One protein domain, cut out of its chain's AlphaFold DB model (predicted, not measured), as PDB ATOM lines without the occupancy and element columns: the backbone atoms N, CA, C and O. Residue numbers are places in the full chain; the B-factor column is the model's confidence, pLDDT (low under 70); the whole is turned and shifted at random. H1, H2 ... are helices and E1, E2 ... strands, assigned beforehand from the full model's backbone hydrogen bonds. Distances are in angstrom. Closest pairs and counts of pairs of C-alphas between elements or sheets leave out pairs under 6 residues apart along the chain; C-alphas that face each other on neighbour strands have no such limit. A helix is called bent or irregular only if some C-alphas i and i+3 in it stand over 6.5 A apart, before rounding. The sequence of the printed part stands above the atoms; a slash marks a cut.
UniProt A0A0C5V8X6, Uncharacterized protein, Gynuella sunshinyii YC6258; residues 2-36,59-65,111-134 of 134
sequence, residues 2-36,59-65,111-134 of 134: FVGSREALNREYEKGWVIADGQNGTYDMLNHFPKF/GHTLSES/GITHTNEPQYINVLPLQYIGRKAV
ATOM      1  N   PHE A   2     -52.189 -49.097  30.048       32.19
ATOM      2  CA  PHE A   2     -52.437 -50.410  29.453       32.19
ATOM      3  C   PHE A   2     -51.369 -51.355  29.996       32.19
ATOM      4  O   PHE A   2     -50.220 -51.315  29.565       32.19
ATOM      5  N   VAL A   3     -51.735 -52.157  30.994       37.34
ATOM      6  CA  VAL A   3     -50.903 -53.267  31.468       37.34
ATOM      7  C   VAL A   3     -51.171 -54.449  30.542       37.34
ATOM      8  O   VAL A   3     -51.960 -55.336  30.848       37.34
ATOM      9  N   GLY A   4     -50.564 -54.418  29.358       42.94
ATOM     10  CA  GLY A   4     -50.350 -55.626  28.572       42.94
ATOM     11  C   GLY A   4     -49.097 -56.300  29.110       42.94
ATOM     12  O   GLY A   4     -48.033 -55.682  29.122       42.94
ATOM     13  N   SER A   5     -49.215 -57.526  29.621       49.78
ATOM     14  CA  SER A   5     -48.058 -58.315  30.045       49.78
ATOM     15  C   SER A   5     -47.042 -58.417  28.897       49.78
ATOM     16  O   SER A   5     -47.416 -58.446  27.724       49.78
ATOM     17  N   ARG A   6     -45.745 -58.505  29.224       48.38
ATOM     18  CA  ARG A   6     -44.643 -58.719  28.257       48.38
ATOM     19  C   ARG A   6     -44.879 -59.906  27.303       48.38
ATOM     20  O   ARG A   6     -44.257 -59.975  26.253       48.38
ATOM     21  N   GLU A   7     -45.794 -60.814  27.635       48.81
ATOM     22  CA  GLU A   7     -46.202 -61.959  26.811       48.81
ATOM     23  C   GLU A   7     -47.088 -61.581  25.607       48.81
ATOM     24  O   GLU A   7     -47.215 -62.368  24.670       48.81
ATOM     25  N   ALA A   8     -47.656 -60.370  25.566       48.12
ATOM     26  CA  ALA A   8     -48.388 -59.856  24.405       48.12
ATOM     27  C   ALA A   8     -47.469 -59.363  23.264       48.12
ATOM     28  O   ALA A   8     -47.958 -59.121  22.162       48.12
ATOM     29  N   LEU A   9     -46.153 -59.247  23.497       50.12
ATOM     30  CA  LEU A   9     -45.185 -58.686  22.540       50.12
ATOM     31  C   LEU A   9     -44.825 -59.627  21.371       50.12
ATOM     32  O   LEU A   9     -44.274 -59.176  20.377       50.12
ATOM     33  N   ASN A  10     -45.187 -60.915  21.439       50.72
ATOM     34  CA  ASN A  10     -44.871 -61.913  20.401       50.72
ATOM     35  C   ASN A  10     -46.049 -62.271  19.477       50.72
ATOM     36  O   ASN A  10     -45.995 -63.272  18.759       50.72
ATOM     37  N   ARG A  11     -47.145 -61.506  19.502       55.53
ATOM     38  CA  ARG A  11     -48.326 -61.806  18.685       55.53
ATOM     39  C   ARG A  11     -48.224 -61.059  17.347       55.53
ATOM     40  O   ARG A  11     -48.245 -59.833  17.331       55.53
ATOM     41  N   GLU A  12     -48.125 -61.786  16.227       57.72
ATOM     42  CA  GLU A  12     -48.456 -61.212  14.913       57.72
ATOM     43  C   GLU A  12     -49.883 -60.650  15.013       57.72
ATOM     44  O   GLU A  12     -50.816 -61.395  15.322       57.72
ATOM     45  N   TYR A  13     -50.048 -59.339  14.829       65.06
ATOM     46  CA  TYR A  13     -51.367 -58.696  14.901       65.06
ATOM     47  C   TYR A  13     -52.200 -59.095  13.679       65.06
ATOM     48  O   TYR A  13     -53.311 -59.605  13.800       65.06
ATOM     49  N   GLU A  14     -51.596 -58.941  12.502       67.00
ATOM     50  CA  GLU A  14     -52.059 -59.431  11.204       67.00
ATOM     51  C   GLU A  14     -50.860 -60.047  10.470       67.00
ATOM     52  O   GLU A  14     -49.721 -59.682  10.755       67.00
ATOM     53  N   LYS A  15     -51.086 -60.969   9.518       75.50
ATOM     54  CA  LYS A  15     -50.010 -61.696   8.807       75.50
ATOM     55  C   LYS A  15     -48.880 -60.763   8.335       75.50
ATOM     56  O   LYS A  15     -49.028 -60.075   7.319       75.50
ATOM     57  N   GLY A  16     -47.736 -60.831   9.018       80.00
ATOM     58  CA  GLY A  16     -46.510 -60.084   8.715       80.00
ATOM     59  C   GLY A  16     -46.349 -58.716   9.390       80.00
ATOM     60  O   GLY A  16     -45.345 -58.056   9.129       80.00
ATOM     61  N   TRP A  17     -47.280 -58.285  10.246       85.50
ATOM     62  CA  TRP A  17     -47.150 -57.087  11.085       85.50
ATOM     63  C   TRP A  17     -46.786 -57.458  12.522       85.50
ATOM     64  O   TRP A  17     -47.446 -58.288  13.152       85.50
ATOM     65  N   VAL A  18     -45.765 -56.793  13.053       86.25
ATOM     66  CA  VAL A  18     -45.267 -56.965  14.423       86.25
ATOM     67  C   VAL A  18     -45.118 -55.607  15.107       86.25
ATOM     68  O   VAL A  18     -45.125 -54.572  14.439       86.25
ATOM     69  N   ILE A  19     -44.994 -55.597  16.433       88.12
ATOM     70  CA  ILE A  19     -44.706 -54.370  17.187       88.12
ATOM     71  C   ILE A  19     -43.305 -53.879  16.818       88.12
ATOM     72  O   ILE A  19     -42.376 -54.675  16.715       88.12
ATOM     73  N   ALA A  20     -43.168 -52.570  16.613       87.62
ATOM     74  CA  ALA A  20     -41.881 -51.923  16.404       87.62
ATOM     75  C   ALA A  20     -41.198 -51.655  17.760       87.62
ATOM     76  O   ALA A  20     -41.262 -50.547  18.296       87.62
ATOM     77  N   ASP A  21     -40.605 -52.702  18.336       86.75
ATOM     78  CA  ASP A  21     -39.954 -52.718  19.655       86.75
ATOM     79  C   ASP A  21     -38.438 -52.997  19.592       86.75
ATOM     80  O   ASP A  21     -37.807 -53.283  20.610       86.75
ATOM     81  N   GLY A  22     -37.849 -52.964  18.393       86.31
ATOM     82  CA  GLY A  22     -36.442 -53.295  18.168       86.31
ATOM     83  C   GLY A  22     -36.164 -54.789  17.961       86.31
ATOM     84  O   GLY A  22     -35.043 -55.162  17.609       86.31
ATOM     85  N   GLN A  23     -37.153 -55.669  18.145       83.81
ATOM     86  CA  GLN A  23     -37.010 -57.103  17.884       83.81
ATOM     87  C   GLN A  23     -37.330 -57.441  16.427       83.81
ATOM     88  O   GLN A  23     -37.964 -56.669  15.709       83.81
ATOM     89  N   ASN A  24     -36.897 -58.620  15.966       79.12
ATOM     90  CA  ASN A  24     -37.180 -59.133  14.616       79.12
ATOM     91  C   ASN A  24     -36.797 -58.164  13.474       79.12
ATOM     92  O   ASN A  24     -37.414 -58.179  12.410       79.12
ATOM     93  N   GLY A  25     -35.784 -57.316  13.695       79.25
ATOM     94  CA  GLY A  25     -35.334 -56.309  12.726       79.25
ATOM     95  C   GLY A  25     -36.239 -55.078  12.618       79.25
ATOM     96  O   GLY A  25     -36.088 -54.298  11.678       79.25
ATOM     97  N   THR A  26     -37.182 -54.902  13.547       84.81
ATOM     98  CA  THR A  26     -37.985 -53.682  13.635       84.81
ATOM     99  C   THR A  26     -37.196 -52.526  14.241       84.81
ATOM    100  O   THR A  26     -36.166 -52.720  14.885       84.81
ATOM    101  N   TYR A  27     -37.679 -51.305  14.031       84.81
ATOM    102  CA  TYR A  27     -37.216 -50.140  14.780       84.81
ATOM    103  C   TYR A  27     -37.792 -50.158  16.200       84.81
ATOM    104  O   TYR A  27     -38.929 -50.575  16.381       84.81
ATOM    105  N   ASP A  28     -37.049 -49.667  17.193       86.94
ATOM    106  CA  ASP A  28     -37.596 -49.428  18.534       86.94
ATOM    107  C   ASP A  28     -38.307 -48.071  18.566       86.94
ATOM    108  O   ASP A  28     -37.678 -47.015  18.614       86.94
ATOM    109  N   MET A  29     -39.635 -48.112  18.470       86.00
ATOM    110  CA  MET A  29     -40.504 -46.932  18.463       86.00
ATOM    111  C   MET A  29     -41.298 -46.790  19.767       86.00
ATOM    112  O   MET A  29     -42.085 -45.852  19.916       86.00
ATOM    113  N   LEU A  30     -41.126 -47.707  20.723       87.31
ATOM    114  CA  LEU A  30     -41.845 -47.658  21.992       87.31
ATOM    115  C   LEU A  30     -41.308 -46.513  22.854       87.31
ATOM    116  O   LEU A  30     -40.103 -46.369  23.018       87.31
ATOM    117  N   ASN A  31     -42.201 -45.699  23.424       84.94
ATOM    118  CA  ASN A  31     -41.856 -44.508  24.220       84.94
ATOM    119  C   ASN A  31     -41.027 -43.449  23.468       84.94
ATOM    120  O   ASN A  31     -40.324 -42.654  24.089       84.94
ATOM    121  N   HIS A  32     -41.120 -43.419  22.139       83.62
ATOM    122  CA  HIS A  32     -40.454 -42.420  21.314       83.62
ATOM    123  C   HIS A  32     -41.472 -41.495  20.645       83.62
ATOM    124  O   HIS A  32     -42.514 -41.931  20.155       83.62
ATOM    125  N   PHE A  33     -41.140 -40.205  20.577       84.62
ATOM    126  CA  PHE A  33     -41.861 -39.243  19.751       84.62
ATOM    127  C   PHE A  33     -41.313 -39.273  18.321       84.62
ATOM    128  O   PHE A  33     -40.121 -39.012  18.130       84.62
ATOM    129  N   PRO A  34     -42.147 -39.546  17.299       80.25
ATOM    130  CA  PRO A  34     -41.703 -39.479  15.918       80.25
ATOM    131  C   PRO A  34     -41.326 -38.043  15.557       80.25
ATOM    132  O   PRO A  34     -42.140 -37.123  15.643       80.25
ATOM    133  N   LYS A  35     -40.091 -37.861  15.101       76.00
ATOM    134  CA  LYS A  35     -39.644 -36.641  14.437       76.00
ATOM    135  C   LYS A  35     -39.374 -36.993  12.985       76.00
ATOM    136  O   LYS A  35     -38.666 -37.957  12.704       76.00
ATOM    137  N   PHE A  36     -39.949 -36.232  12.060       68.38
ATOM    138  CA  PHE A  36     -39.650 -36.423  10.647       68.38
ATOM    139  C   PHE A  36     -38.167 -36.137  10.384       68.38
ATOM    140  O   PHE A  36     -37.591 -35.206  10.955       68.38
ATOM    141  N   GLY A  59     -38.376 -34.129  32.111       81.62
ATOM    142  CA  GLY A  59     -38.717 -32.949  32.893       81.62
ATOM    143  C   GLY A  59     -37.593 -31.911  32.868       81.62
ATOM    144  O   GLY A  59     -36.414 -32.267  32.896       81.62
ATOM    145  N   HIS A  60     -37.969 -30.636  32.810       87.44
ATOM    146  CA  HIS A  60     -37.036 -29.514  32.852       87.44
ATOM    147  C   HIS A  60     -37.146 -28.807  34.200       87.44
ATOM    148  O   HIS A  60     -38.246 -28.579  34.712       87.44
ATOM    149  N   THR A  61     -36.007 -28.451  34.783       90.06
ATOM    150  CA  THR A  61     -35.954 -27.562  35.943       90.06
ATOM    151  C   THR A  61     -35.330 -26.271  35.470       90.06
ATOM    152  O   THR A  61     -34.162 -26.270  35.087       90.06
ATOM    153  N   LEU A  62     -36.111 -25.189  35.512       88.56
ATOM    154  CA  LEU A  62     -35.591 -23.867  35.194       88.56
ATOM    155  C   LEU A  62     -34.359 -23.585  36.056       88.56
ATOM    156  O   LEU A  62     -34.355 -23.902  37.250       88.56
ATOM    157  N   SER A  63     -33.336 -22.986  35.461       87.94
ATOM    158  CA  SER A  63     -32.143 -22.532  36.176       87.94
ATOM    159  C   SER A  63     -32.044 -21.006  36.192       87.94
ATOM    160  O   SER A  63     -32.694 -20.307  35.413       87.94
ATOM    161  N   GLU A  64     -31.188 -20.466  37.064       84.38
ATOM    162  CA  GLU A  64     -30.924 -19.021  37.110       84.38
ATOM    163  C   GLU A  64     -30.420 -18.463  35.774       84.38
ATOM    164  O   GLU A  64     -30.760 -17.337  35.421       84.38
ATOM    165  N   SER A  65     -29.676 -19.252  34.989       86.00
ATOM    166  CA  SER A  65     -29.164 -18.812  33.684       86.00
ATOM    167  C   SER A  65     -30.246 -18.673  32.610       86.00
ATOM    168  O   SER A  65     -29.998 -18.062  31.574       86.00
ATOM    169  N   GLY A 111     -35.651 -23.744  41.208       83.69
ATOM    170  CA  GLY A 111     -36.604 -24.180  40.197       83.69
ATOM    171  C   GLY A 111     -37.377 -25.419  40.650       83.69
ATOM    172  O   GLY A 111     -36.849 -26.285  41.347       83.69
ATOM    173  N   ILE A 112     -38.630 -25.521  40.212       88.12
ATOM    174  CA  ILE A 112     -39.441 -26.733  40.364       88.12
ATOM    175  C   ILE A 112     -39.407 -27.483  39.030       88.12
ATOM    176  O   ILE A 112     -39.602 -26.882  37.970       88.12
ATOM    177  N   THR A 113     -39.147 -28.790  39.080       90.81
ATOM    178  CA  THR A 113     -39.187 -29.643  37.888       90.81
ATOM    179  C   THR A 113     -40.606 -29.703  37.336       90.81
ATOM    180  O   THR A 113     -41.548 -29.999  38.072       90.81
ATOM    181  N   HIS A 114     -40.759 -29.472  36.035       86.00
ATOM    182  CA  HIS A 114     -42.020 -29.656  35.323       86.00
ATOM    183  C   HIS A 114     -41.858 -30.655  34.180       86.00
ATOM    184  O   HIS A 114     -40.765 -30.840  33.646       86.00
ATOM    185  N   THR A 115     -42.958 -31.300  33.797       87.88
ATOM    186  CA  THR A 115     -42.998 -32.188  32.634       87.88
ATOM    187  C   THR A 115     -42.839 -31.370  31.357       87.88
ATOM    188  O   THR A 115     -43.541 -30.379  31.172       87.88
ATOM    189  N   ASN A 116     -41.939 -31.799  30.474       86.88
ATOM    190  CA  ASN A 116     -41.700 -31.148  29.182       86.88
ATOM    191  C   ASN A 116     -42.385 -31.881  28.009       86.88
ATOM    192  O   ASN A 116     -42.157 -31.565  26.845       86.88
ATOM    193  N   GLU A 117     -43.196 -32.900  28.302       86.31
ATOM    194  CA  GLU A 117     -43.958 -33.640  27.295       86.31
ATOM    195  C   GLU A 117     -45.088 -32.750  26.743       86.31
ATOM    196  O   GLU A 117     -45.897 -32.243  27.530       86.31
ATOM    197  N   PRO A 118     -45.183 -32.538  25.411       85.12
ATOM    198  CA  PRO A 118     -46.333 -31.861  24.815       85.12
ATOM    199  C   PRO A 118     -47.602 -32.701  25.015       85.12
ATOM    200  O   PRO A 118     -47.541 -33.821  25.499       85.12
ATOM    201  N   GLN A 119     -48.777 -32.217  24.615       89.44
ATOM    202  CA  GLN A 119     -49.953 -33.095  24.580       89.44
ATOM    203  C   GLN A 119     -49.767 -34.191  23.521       89.44
ATOM    204  O   GLN A 119     -49.427 -33.896  22.374       89.44
ATOM    205  N   TYR A 120     -50.009 -35.450  23.896       87.94
ATOM    206  CA  TYR A 120     -49.854 -36.604  23.010       87.94
ATOM    207  C   TYR A 120     -50.936 -37.657  23.213       87.94
ATOM    208  O   TYR A 120     -51.666 -37.671  24.204       87.94
ATOM    209  N   ILE A 121     -50.999 -38.567  22.247       90.81
ATOM    210  CA  ILE A 121     -51.761 -39.805  22.333       90.81
ATOM    211  C   ILE A 121     -50.795 -40.983  22.299       90.81
ATOM    212  O   ILE A 121     -49.802 -40.967  21.573       90.81
ATOM    213  N   ASN A 122     -51.099 -42.016  23.076       87.81
ATOM    214  CA  ASN A 122     -50.357 -43.267  23.016       87.81
ATOM    215  C   ASN A 122     -50.872 -44.099  21.845       87.81
ATOM    216  O   ASN A 122     -52.062 -44.412  21.782       87.81
ATOM    217  N   VAL A 123     -49.969 -44.474  20.946       88.06
ATOM    218  CA  VAL A 123     -50.252 -45.360  19.813       88.06
ATOM    219  C   VAL A 123     -49.345 -46.577  19.885       88.06
ATOM    220  O   VAL A 123     -48.220 -46.491  20.371       88.06
ATOM    221  N   LEU A 124     -49.837 -47.718  19.408       88.25
ATOM    222  CA  LEU A 124     -49.019 -48.914  19.265       88.25
ATOM    223  C   LEU A 124     -48.317 -48.871  17.899       88.25
ATOM    224  O   LEU A 124     -49.008 -48.955  16.880       88.25
ATOM    225  N   PRO A 125     -46.979 -48.740  17.842       87.88
ATOM    226  CA  PRO A 125     -46.279 -48.711  16.571       87.88
ATOM    227  C   PRO A 125     -46.162 -50.136  16.016       87.88
ATOM    228  O   PRO A 125     -45.656 -51.038  16.685       87.88
ATOM    229  N   LEU A 126     -46.630 -50.337  14.784       88.06
ATOM    230  CA  LEU A 126     -46.529 -51.608  14.067       88.06
ATOM    231  C   LEU A 126     -45.616 -51.453  12.848       88.06
ATOM    232  O   LEU A 126     -45.688 -50.452  12.135       88.06
ATOM    233  N   GLN A 127     -44.795 -52.467  12.586       86.06
ATOM    234  CA  GLN A 127     -43.926 -52.550  11.418       86.06
ATOM    235  C   GLN A 127     -44.181 -53.850  10.654       86.06
ATOM    236  O   GLN A 127     -44.285 -54.933  11.231       86.06
ATOM    237  N   TYR A 128     -44.277 -53.732   9.331       87.81
ATOM    238  CA  TYR A 128     -44.405 -54.880   8.447       87.81
ATOM    239  C   TYR A 128     -43.029 -55.495   8.183       87.81
ATOM    240  O   TYR A 128     -42.129 -54.809   7.700       87.81
ATOM    241  N   ILE A 129     -42.881 -56.787   8.468       84.12
ATOM    242  CA  ILE A 129     -41.631 -57.544   8.286       84.12
ATOM    243  C   ILE A 129     -41.747 -58.647   7.219       84.12
ATOM    244  O   ILE A 129     -40.828 -59.442   7.041       84.12
ATOM    245  N   GLY A 130     -42.860 -58.686   6.479       80.19
ATOM    246  CA  GLY A 130     -43.135 -59.716   5.475       80.19
ATOM    247  C   GLY A 130     -43.931 -60.898   6.031       80.19
ATOM    248  O   GLY A 130     -43.986 -61.139   7.233       80.19
ATOM    249  N   ARG A 131     -44.589 -61.655   5.146       67.06
ATOM    250  CA  ARG A 131     -45.226 -62.925   5.528       67.06
ATOM    251  C   ARG A 131     -44.142 -63.990   5.656       67.06
ATOM    252  O   ARG A 131     -43.374 -64.166   4.712       67.06
ATOM    253  N   LYS A 132     -44.110 -64.741   6.764       55.78
ATOM    254  CA  LYS A 132     -43.373 -66.012   6.789       55.78
ATOM    255  C   LYS A 132     -43.856 -66.859   5.608       55.78
ATOM    256  O   LYS A 132     -45.065 -67.044   5.446       55.78
ATOM    257  N   ALA A 133     -42.926 -67.305   4.765       52.78
ATOM    258  CA  ALA A 133     -43.222 -68.348   3.794       52.78
ATOM    259  C   ALA A 133     -43.694 -69.572   4.591       52.78
ATOM    260  O   ALA A 133     -43.008 -69.988   5.525       52.78
ATOM    261  N   VAL A 134     -44.909 -70.032   4.297       52.72
ATOM    262  CA  VAL A 134     -45.484 -71.253   4.878       52.72
ATOM    263  C   VAL A 134     -44.868 -72.451   4.180       52.72
ATOM    264  O   VAL A 134     -44.774 -72.384   2.933       52.72
TER     265      VAL A 134
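AT A GLANCE: This is residues 2 to 36, 59 to 65 and 111 to 134 of the 134 residues of an uncharacterized protein of Gynuella sunshinyii YC6258 (UniProt A0A0C5V8X6). Little regular structure: a thin rod of mostly loop, with the small strand pair E1 and E2 toward one end. Residues 111 to 125 run from a short antiparallel pairing of residues 60 to 61 with 113 to 114 to E2. The 66 printed residues hold H1, E1, E2 in chain order, mixed, 11 residues in all; the whole is extended, radius of gyration of the C-alphas 17.3 A, spans 63 by 28 by 18 A.

IN THESE COORDINATES: E1, residues 17 to 19, 7.1 A, begins at C-alpha 17 (-47.150, -57.087, 11.085). E2, residues 126 to 128, 6.8 A, ends at C-alpha 128 (-44.405, -54.880, 8.447). H1, residues 6 to 10, 8.5 A, is only just irregular: C-alphas 7 and 10 are 6.55 A apart.

HOW THE PARTS SIT: E1 and E2 are antiparallel at 141 degrees; N 127 and O 18, 2.8 A, are within hydrogen-bond range. The closest C-alphas of H1 and E1, Leu 9 and Ile 19, are 6.9 A apart. H1 and E2 are apart. H1 has 0 of 1 O i to N i+4 pairs and 1 of 2 O i to N i+3 pairs within range.

THE WHOLE: C-alphas 64 and 134, the farthest apart, are 63.1 A apart. Cuts leave gaps of 22.5 A between C-alphas 36 and 59 and 11.3 A between 65 and 111. The pLDDT is under 70 at residues 2 to 14, 36 and 131 to 134.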